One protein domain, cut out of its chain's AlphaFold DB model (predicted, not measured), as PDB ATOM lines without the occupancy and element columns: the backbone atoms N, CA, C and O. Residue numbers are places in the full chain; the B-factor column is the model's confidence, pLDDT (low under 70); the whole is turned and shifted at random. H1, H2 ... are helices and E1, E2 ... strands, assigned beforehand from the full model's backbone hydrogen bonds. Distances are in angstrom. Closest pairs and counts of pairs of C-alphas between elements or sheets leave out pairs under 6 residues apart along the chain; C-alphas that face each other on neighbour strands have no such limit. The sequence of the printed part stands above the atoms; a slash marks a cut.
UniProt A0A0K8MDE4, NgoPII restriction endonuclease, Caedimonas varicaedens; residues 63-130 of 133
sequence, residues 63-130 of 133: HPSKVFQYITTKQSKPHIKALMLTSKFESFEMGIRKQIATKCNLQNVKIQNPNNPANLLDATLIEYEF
ATOM      1  N   HIS A  63     233.590  25.818 -53.982       80.25
ATOM      2  CA  HIS A  63     234.789  26.648 -53.868       80.25
ATOM      3  C   HIS A  63     235.498  26.790 -55.233       80.25
ATOM      4  O   HIS A  63     235.667  25.771 -55.914       80.25
ATOM      5  N   PRO A  64     235.962  27.994 -55.635       79.88
ATOM      6  CA  PRO A  64     236.576  28.219 -56.945       79.88
ATOM      7  C   PRO A  64     237.720  27.256 -57.270       79.88
ATOM      8  O   PRO A  64     237.804  26.773 -58.392       79.88
ATOM      9  N   SER A  65     238.550  26.882 -56.290       79.12
ATOM     10  CA  SER A  65     239.629  25.898 -56.501       79.12
ATOM     11  C   SER A  65     239.128  24.518 -56.931       79.12
ATOM     12  O   SER A  65     239.851  23.794 -57.603       79.12
ATOM     13  N   LYS A  66     237.903  24.141 -56.539       82.75
ATOM     14  CA  LYS A  66     237.262  22.889 -56.957       82.75
ATOM     15  C   LYS A  66     236.585  23.040 -58.316       82.75
ATOM     16  O   LYS A  66     236.628  22.113 -59.113       82.75
ATOM     17  N   VAL A  67     235.980  24.200 -58.585       84.44
ATOM     18  CA  VAL A  67     235.361  24.504 -59.887       84.44
ATOM     19  C   VAL A  67     236.417  24.535 -60.991       84.44
ATOM     20  O   VAL A  67     236.249  23.896 -62.018       84.44
ATOM     21  N   PHE A  68     237.537  25.212 -60.748       85.50
ATOM     22  CA  PHE A  68     238.620  25.417 -61.709       85.50
ATOM     23  C   PHE A  68     239.772  24.417 -61.556       85.50
ATOM     24  O   PHE A  68     240.880  24.673 -62.021       85.50
ATOM     25  N   GLN A  69     239.533  23.262 -60.925       85.94
ATOM     26  CA  GLN A  69     240.564  22.243 -60.693       85.94
ATOM     27  C   GLN A  69     241.228  21.754 -61.994       85.94
ATOM     28  O   GLN A  69     242.381  21.346 -61.981       85.94
ATOM     29  N   TYR A  70     240.512  21.819 -63.117       85.31
ATOM     30  CA  TYR A  70     240.998  21.388 -64.428       85.31
ATOM     31  C   TYR A  70     241.993  22.366 -65.081       85.31
ATOM     32  O   TYR A  70     242.710  21.966 -65.990       85.31
ATOM     33  N   ILE A  71     242.054  23.625 -64.628       84.62
ATOM     34  CA  ILE A  71     243.033  24.627 -65.104       84.62
ATOM     35  C   ILE A  71     244.081  24.982 -64.059       84.62
ATOM     36  O   ILE A  71     245.087  25.592 -64.395       84.62
ATOM     37  N   THR A  72     243.842  24.662 -62.787       78.19
ATOM     38  CA  THR A  72     244.737  25.058 -61.707       78.19
ATOM     39  C   THR A  72     245.450  23.852 -61.116       78.19
ATOM     40  O   THR A  72     244.828  22.920 -60.606       78.19
ATOM     41  N   THR A  73     246.778  23.876 -61.152       74.06
ATOM     42  CA  THR A  73     247.598  22.863 -60.491       74.06
ATOM     43  C   THR A  73     247.704  23.171 -58.999       74.06
ATOM     44  O   THR A  73     247.706  24.329 -58.559       74.06
ATOM     45  N   LYS A  74     247.756  22.117 -58.178       68.81
ATOM     46  CA  LYS A  74     248.048  22.260 -56.749       68.81
ATOM     47  C   LYS A  74     249.507  22.686 -56.607       68.81
ATOM     48  O   LYS A  74     250.392  21.982 -57.079       68.81
ATOM     49  N   GLN A  75     249.743  23.816 -55.952       69.69
ATOM     50  CA  GLN A  75     251.092  24.282 -55.641       69.69
ATOM     51  C   GLN A  75     251.388  24.056 -54.157       69.69
ATOM     52  O   GLN A  75     250.495  24.186 -53.318       69.69
ATOM     53  N   SER A  76     252.638  23.711 -53.849       70.75
ATOM     54  CA  SER A  76     253.117  23.472 -52.482       70.75
ATOM     55  C   SER A  76     253.363  24.762 -51.693       70.75
ATOM     56  O   SER A  76     253.349  24.736 -50.466       70.75
ATOM     57  N   LYS A  77     253.571  25.891 -52.383       79.38
ATOM     58  CA  LYS A  77     253.818  27.210 -51.786       79.38
ATOM     59  C   LYS A  77     252.540  28.057 -51.732       79.38
ATOM     60  O   LYS A  77     251.651  27.874 -52.574       79.38
ATOM     61  N   PRO A  78     252.434  29.000 -50.774       82.31
ATOM     62  CA  PRO A  78     251.349  29.971 -50.771       82.31
ATOM     63  C   PRO A  78     251.384  30.785 -52.068       82.31
ATOM     64  O   PRO A  78     252.439  31.246 -52.509       82.31
ATOM     65  N   HIS A  79     250.217  30.953 -52.680       84.19
ATOM     66  CA  HIS A  79     250.071  31.617 -53.967       84.19
ATOM     67  C   HIS A  79     248.733  32.347 -54.059       84.19
ATOM     68  O   HIS A  79     247.742  31.958 -53.436       84.19
ATOM     69  N   ILE A  80     248.694  33.397 -54.875       87.06
ATOM     70  CA  ILE A  80     247.469  34.091 -55.267       87.06
ATOM     71  C   ILE A  80     247.211  33.800 -56.739       87.06
ATOM     72  O   ILE A  80     248.068  34.030 -57.587       87.06
ATOM     73  N   LYS A  81     245.998  33.336 -57.038       87.25
ATOM     74  CA  LYS A  81     245.511  33.116 -58.400       87.25
ATOM     75  C   LYS A  81     244.408  34.110 -58.730       87.25
ATOM     76  O   LYS A  81     243.471  34.301 -57.951       87.25
ATOM     77  N   ALA A  82     244.502  34.726 -59.897       88.88
ATOM     78  CA  ALA A  82     243.447  35.534 -60.483       88.88
ATOM     79  C   ALA A  82     243.136  35.008 -61.882       88.88
ATOM     80  O   ALA A  82     244.037  34.735 -62.660       88.88
ATOM     81  N   LEU A  83     241.854  34.872 -62.197       89.06
ATOM     82  CA  LEU A  83     241.384  34.383 -63.486       89.06
ATOM     83  C   LEU A  83     240.398  35.403 -64.054       89.06
ATOM     84  O   LEU A  83     239.532  35.908 -63.335       89.06
ATOM     85  N   MET A  84     240.563  35.744 -65.326       89.88
ATOM     86  CA  MET A  84     239.703  36.693 -66.033       89.88
ATOM     87  C   MET A  84     239.670  36.378 -67.523       89.88
ATOM     88  O   MET A  84     240.583  35.742 -68.029       89.88
ATOM     89  N   LEU A  85     238.639  36.841 -68.232       90.75
ATOM     90  CA  LEU A  85     238.573  36.691 -69.687       90.75
ATOM     91  C   LEU A  85     239.757  37.384 -70.363       90.75
ATOM     92  O   LEU A  85     240.136  38.484 -69.954       90.75
ATOM     93  N   THR A  86     240.272  36.781 -71.432       89.75
ATOM     94  CA  THR A  86     241.388  37.347 -72.201       89.75
ATOM     95  C   THR A  86     241.026  38.727 -72.743       89.75
ATOM     96  O   THR A  86     241.770  39.682 -72.540       89.75
ATOM     97  N   SER A  87     239.809  38.888 -73.275       89.88
ATOM     98  CA  SER A  87     239.294  40.185 -73.741       89.88
ATOM     99  C   SER A  87     239.287  41.258 -72.647       89.88
ATOM    100  O   SER A  87     239.546  42.434 -72.902       89.88
ATOM    101  N   LYS A  88     239.025  40.864 -71.393       89.44
ATOM    102  CA  LYS A  88     239.071  41.785 -70.255       89.44
ATOM    103  C   LYS A  88     240.508  42.127 -69.878       89.44
ATOM    104  O   LYS A  88     240.776  43.288 -69.580       89.44
ATOM    105  N   PHE A  89     241.411  41.153 -69.899       88.81
ATOM    106  CA  PHE A  89     242.826  41.396 -69.638       88.81
ATOM    107  C   PHE A  89     243.436  42.345 -70.681       88.81
ATOM    108  O   PHE A  89     244.132  43.294 -70.330       88.81
ATOM    109  N   GLU A  90     243.106  42.154 -71.955       89.25
ATOM    110  CA  GLU A  90     243.570  42.990 -73.065       89.25
ATOM    111  C   GLU A  90     243.015  44.416 -73.026       89.25
ATOM    112  O   GLU A  90     243.680  45.333 -73.507       89.25
ATOM    113  N   SER A  91     241.856  44.622 -72.387       92.75
ATOM    114  CA  SER A  91     241.283  45.958 -72.174       92.75
ATOM    115  C   SER A  91     242.113  46.848 -71.239       92.75
ATOM    116  O   SER A  91     241.870  48.050 -71.176       92.75
ATOM    117  N   PHE A  92     243.080  46.288 -70.501       90.75
ATOM    118  CA  PHE A  92     243.971  47.072 -69.647       90.75
ATOM    119  C   PHE A  92     245.113  47.714 -70.442       90.75
ATOM    120  O   PHE A  92     245.613  47.179 -71.439       90.75
ATOM    121  N   GLU A  93     245.597  48.851 -69.940       93.56
ATOM    122  CA  GLU A  93     246.739  49.553 -70.516       93.56
ATOM    123  C   GLU A  93     247.973  48.653 -70.627       93.56
ATOM    124  O   GLU A  93     248.264  47.814 -69.767       93.56
ATOM    125  N   MET A  94     248.742  48.849 -71.699       89.50
ATOM    126  CA  MET A  94     249.914  48.024 -71.989       89.50
ATOM    127  C   MET A  94     250.969  48.092 -70.875       89.50
ATOM    128  O   MET A  94     251.604  47.079 -70.577       89.50
ATOM    129  N   GLY A  95     251.138  49.254 -70.231       90.25
ATOM    130  CA  GLY A  95     252.072  49.425 -69.115       90.25
ATOM    131  C   GLY A  95     251.739  48.513 -67.933       90.25
ATOM    132  O   GLY A  95     252.613  47.809 -67.430       90.25
ATOM    133  N   ILE A  96     250.458  48.446 -67.558       89.25
ATOM    134  CA  ILE A  96     249.968  47.580 -66.479       89.25
ATOM    135  C   ILE A  96     250.159  46.107 -66.850       89.25
ATOM    136  O   ILE A  96     250.700  45.334 -66.060       89.25
ATOM    137  N   ARG A  97     249.783  45.715 -68.076       89.69
ATOM    138  CA  ARG A  97     249.954  44.334 -68.554       89.69
ATOM    139  C   ARG A  97     251.414  43.879 -68.499       89.69
ATOM    140  O   ARG A  97     251.681  42.772 -68.039       89.69
ATOM    141  N   LYS A  98     252.359  44.741 -68.897       90.50
ATOM    142  CA  LYS A  98     253.799  44.457 -68.803       90.50
ATOM    143  C   LYS A  98     254.255  44.279 -67.356       90.50
ATOM    144  O   LYS A  98     254.938  43.306 -67.066       90.50
ATOM    145  N   GLN A  99     253.834  45.156 -66.441       90.56
ATOM    146  CA  GLN A  99     254.183  45.028 -65.018       90.56
ATOM    147  C   GLN A  99     253.686  43.711 -64.411       90.56
ATOM    148  O   GLN A  99     254.408  43.077 -63.639       90.56
ATOM    149  N   ILE A 100     252.472  43.288 -64.774       89.12
ATOM    150  CA  ILE A 100     251.912  42.008 -64.335       89.12
ATOM    151  C   ILE A 100     252.731  40.850 -64.913       89.12
ATOM    152  O   ILE A 100     253.114  39.963 -64.160       89.12
ATOM    153  N   ALA A 101     253.058  40.881 -66.208       88.50
ATOM    154  CA  ALA A 101     253.857  39.839 -66.856       88.50
ATOM    155  C   ALA A 101     255.273  39.696 -66.268       88.50
ATOM    156  O   ALA A 101     255.849  38.616 -66.308       88.50
ATOM    157  N   THR A 102     255.843  40.770 -65.710       89.44
ATOM    158  CA  THR A 102     257.158  40.716 -65.049       89.44
ATOM    159  C   THR A 102     257.094  40.113 -63.643       89.44
ATOM    160  O   THR A 102     258.054  39.484 -63.204       89.44
ATOM    161  N   LYS A 103     255.998  40.330 -62.904       88.00
ATOM    162  CA  LYS A 103     255.877  39.927 -61.489       88.00
ATOM    163  C   LYS A 103     255.119  38.619 -61.274       88.00
ATOM    164  O   LYS A 103     255.289  38.000 -60.227       88.00
ATOM    165  N   CYS A 104     254.275  38.233 -62.221       88.88
ATOM    166  CA  CYS A 104     253.363  37.104 -62.115       88.88
ATOM    167  C   CYS A 104     253.554  36.151 -63.295       88.88
ATOM    168  O   CYS A 104     253.902  36.571 -64.398       88.88
ATOM    169  N   ASN A 105     253.244  34.876 -63.081       88.19
ATOM    170  CA  ASN A 105     253.131  33.907 -64.159       88.19
ATOM    171  C   ASN A 105     251.783  34.092 -64.867       88.19
ATOM    172  O   ASN A 105     250.737  34.135 -64.215       88.19
ATOM    173  N   LEU A 106     251.807  34.217 -66.192       90.81
ATOM    174  CA  LEU A 106     250.617  34.375 -67.023       90.81
ATOM    175  C   LEU A 106     250.424  33.125 -67.872       90.81
ATOM    176  O   LEU A 106     251.321  32.723 -68.608       90.81
ATOM    177  N   GLN A 107     249.236  32.538 -67.799       89.81
ATOM    178  CA  GLN A 107     248.860  31.372 -68.585       89.81
ATOM    179  C   GLN A 107     247.551  31.646 -69.316       89.81
ATOM    180  O   GLN A 107     246.573  32.097 -68.722       89.81
ATOM    181  N   ASN A 108     247.519  31.343 -70.609       91.12
ATOM    182  CA  ASN A 108     246.279  31.355 -71.373       91.12
ATOM    183  C   ASN A 108     245.569  30.021 -71.160       91.12
ATOM    184  O   ASN A 108     246.123  28.959 -71.436       91.12
ATOM    185  N   VAL A 109     244.347  30.081 -70.647       90.44
ATOM    186  CA  VAL A 109     243.537  28.923 -70.283       90.44
ATOM    187  C   VAL A 109     242.147  29.048 -70.887       90.44
ATOM    188  O   VAL A 109     241.659  30.141 -71.161       90.44
ATOM    189  N   LYS A 110     241.479  27.912 -71.064       89.94
ATOM    190  CA  LYS A 110     240.093  27.866 -71.527       89.94
ATOM    191  C   LYS A 110     239.175  27.521 -70.367       89.94
ATOM    192  O   LYS A 110     239.382  26.512 -69.695       89.94
ATOM    193  N   ILE A 111     238.169  28.352 -70.118       89.00
ATOM    194  CA  ILE A 111     237.190  28.144 -69.046       89.00
ATOM    195  C   ILE A 111     235.843  27.732 -69.618       89.00
ATOM    196  O   ILE A 111     235.458  28.191 -70.688       89.00
ATOM    197  N   GLN A 112     235.111  26.879 -68.908       84.94
ATOM    198  CA  GLN A 112     233.754  26.528 -69.315       84.94
ATOM    199  C   GLN A 112     232.855  27.759 -69.214       84.94
ATOM    200  O   GLN A 112     232.894  28.482 -68.213       84.94
ATOM    201  N   ASN A 113     232.049  28.002 -70.246       80.19
ATOM    202  CA  ASN A 113     231.078  29.078 -70.224       80.19
ATOM    203  C   ASN A 113     229.941  28.720 -69.240       80.19
ATOM    204  O   ASN A 113     229.286  27.691 -69.420       80.19
ATOM    205  N   PRO A 114     229.662  29.568 -68.233       74.25
ATOM    206  CA  PRO A 114     228.587  29.343 -67.264       74.25
ATOM    207  C   PRO A 114     227.197  29.172 -67.893       74.25
ATOM    208  O   PRO A 114     226.349  28.488 -67.323       74.25
ATOM    209  N   ASN A 115     226.959  29.791 -69.054       74.00
ATOM    210  CA  ASN A 115     225.672  29.735 -69.753       74.00
ATOM    211  C   ASN A 115     225.545  28.493 -70.634       74.00
ATOM    212  O   ASN A 115     224.448  27.974 -70.817       74.00
ATOM    213  N   ASN A 116     226.660  28.018 -71.188       76.81
ATOM    214  CA  ASN A 116     226.691  26.819 -72.012       76.81
ATOM    215  C   ASN A 116     228.044  26.109 -71.858       76.81
ATOM    216  O   ASN A 116     228.997  26.492 -72.534       76.81
ATOM    217  N   PRO A 117     228.135  25.058 -71.027       75.62
ATOM    218  CA  PRO A 117     229.389  24.354 -70.763       75.62
ATOM    219  C   PRO A 117     230.079  23.760 -72.001       75.62
ATOM    220  O   PRO A 117     231.276  23.493 -71.939       75.62
ATOM    221  N   ALA A 118     229.358  23.565 -73.114       76.25
ATOM    222  CA  ALA A 118     229.946  23.124 -74.383       76.25
ATOM    223  C   ALA A 118     230.853  24.194 -75.016       76.25
ATOM    224  O   ALA A 118     231.769  23.870 -75.770       76.25
ATOM    225  N   ASN A 119     230.626  25.467 -74.684       83.19
ATOM    226  CA  ASN A 119     231.432  26.580 -75.155       83.19
ATOM    227  C   ASN A 119     232.564  26.862 -74.166       83.19
ATOM    228  O   ASN A 119     232.341  27.074 -72.972       83.19
ATOM    229  N   LEU A 120     233.784  26.927 -74.687       85.94
ATOM    230  CA  LEU A 120     234.958  27.336 -73.930       85.94
ATOM    231  C   LEU A 120     235.246  28.816 -74.182       85.94
ATOM    232  O   LEU A 120     235.247  29.266 -75.324       85.94
ATOM    233  N   LEU A 121     235.489  29.566 -73.111       88.88
ATOM    234  CA  LEU A 121     235.888  30.968 -73.153       88.88
ATOM    235  C   LEU A 121     237.392  31.077 -72.935       88.88
ATOM    236  O   LEU A 121     237.934  30.445 -72.024       88.88
ATOM    237  N   ASP A 122     238.048  31.917 -73.725       91.44
ATOM    238  CA  ASP A 122     239.457  32.228 -73.519       91.44
ATOM    239  C   ASP A 122     239.628  33.137 -72.298       91.44
ATOM    240  O   ASP A 122     238.970  34.175 -72.139       91.44
ATOM    241  N   ALA A 123     240.518  32.718 -71.406       92.31
ATOM    242  CA  ALA A 123     240.819  33.396 -70.164       92.31
ATOM    243  C   ALA A 123     242.327  33.442 -69.910       92.31
ATOM    244  O   ALA A 123     243.088  32.559 -70.299       92.31
ATOM    245  N   THR A 124     242.754  34.465 -69.186       91.06
ATOM    246  CA  THR A 124     244.116  34.602 -68.685       91.06
ATOM    247  C   THR A 124     244.119  34.274 -67.197       91.06
ATOM    248  O   THR A 124     243.434  34.918 -66.392       91.06
ATOM    249  N   LEU A 125     244.887  33.251 -66.835       90.75
ATOM    250  CA  LEU A 125     245.217  32.888 -65.468       90.75
ATOM    251  C   LEU A 125     246.509  33.605 -65.069       90.75
ATOM    252  O   LEU A 125     247.523  33.523 -65.755       90.75
ATOM    253  N   ILE A 126     246.445  34.318 -63.956       90.94
ATOM    254  CA  ILE A 126     247.532  35.100 -63.381       90.94
ATOM    255  C   ILE A 126     247.873  34.470 -62.038       90.94
ATOM    256  O   ILE A 126     247.025  34.428 -61.142       90.94
ATOM    257  N   GLU A 127     249.104  33.998 -61.889       89.00
ATOM    258  CA  GLU A 127     249.582  33.349 -60.671       89.00
ATOM    259  C   GLU A 127     250.731  34.152 -60.068       89.00
ATOM    260  O   GLU A 127     251.714  34.476 -60.735       89.00
ATOM    261  N   TYR A 128     250.599  34.484 -58.789       88.31
ATOM    262  CA  TYR A 128     251.642  35.118 -58.001       88.31
ATOM    263  C   TYR A 128     252.061  34.171 -56.884       88.31
ATOM    264  O   TYR A 128     251.266  33.858 -55.996       88.31
ATOM    265  N   GLU A 129     253.308  33.717 -56.934       85.00
ATOM    266  CA  GLU A 129     253.902  32.883 -55.894       85.00
ATOM    267  C   GLU A 129     254.627  33.763 -54.880       85.00
ATOM    268  O   GLU A 129     255.470  34.591 -55.241       85.00
ATOM    269  N   PHE A 130     254.326  33.572 -53.595       82.31
ATOM    270  CA  PHE A 130     255.088  34.241 -52.552       82.31
ATOM    271  C   PHE A 130     256.469  33.597 -52.454       82.31
ATOM    272  O   PHE A 130     256.605  32.382 -52.276       82.31
TER     273      PHE A 130
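Overview. This is residues 63 to 130 of the 133 residues of the protein "NgoPII restriction endonuclease" of Caedimonas varicaedens (UniProt A0A0K8MDE4). A strongly twisted antiparallel sheet, E1 - E3 - E2, makes a flat body, and H2 and H3 bridge E1 to E2, with residues 91 to 96 sticking out. H1 lies off the sheet. The 68 printed residues include three named helices and three named strands, H1 E1 H2 H3 E2 E3, of mixed class; only just compact, close to loose, radius of gyration of the C-alphas 12.8 A, spans 34 by 32 by 15 A.

Along the chain. H1 is residues 64 to 67, from (236.576, 28.219, -56.945); E1 79 to 85, 20.1 A; H2 86 to 90; H3 94 to 103, 14.5 A; E2 105 to 112, 21.4 A, bending by 53 degrees at 108; E3 120 to 129, 26.7 A, to (253.902, 32.883, -55.894).

Arrangement. E1 and E3 are antiparallel, N 80 and O 128 2.8 A apart. E2 and E3 form a hairpin, N 109 and O 123 2.8 A apart. E1, H2 H3, E2 is a split strand-helix-strand unit, E3 between its strands, with a right-handed crossover. H2 is on the sheet, height 8.3 A; H3 only grazes it with residues 100 to 103. In H2 and H3 every O i to N i+4 pair is within hydrogen-bond range; H1 is too short for one.

Size, cuts and confidence. C-alphas 116 and 130 are farthest apart, 35.2 A. The printed part has no cut; the link H1 to E1 is long. Residues 74 to 75 have pLDDT under 70.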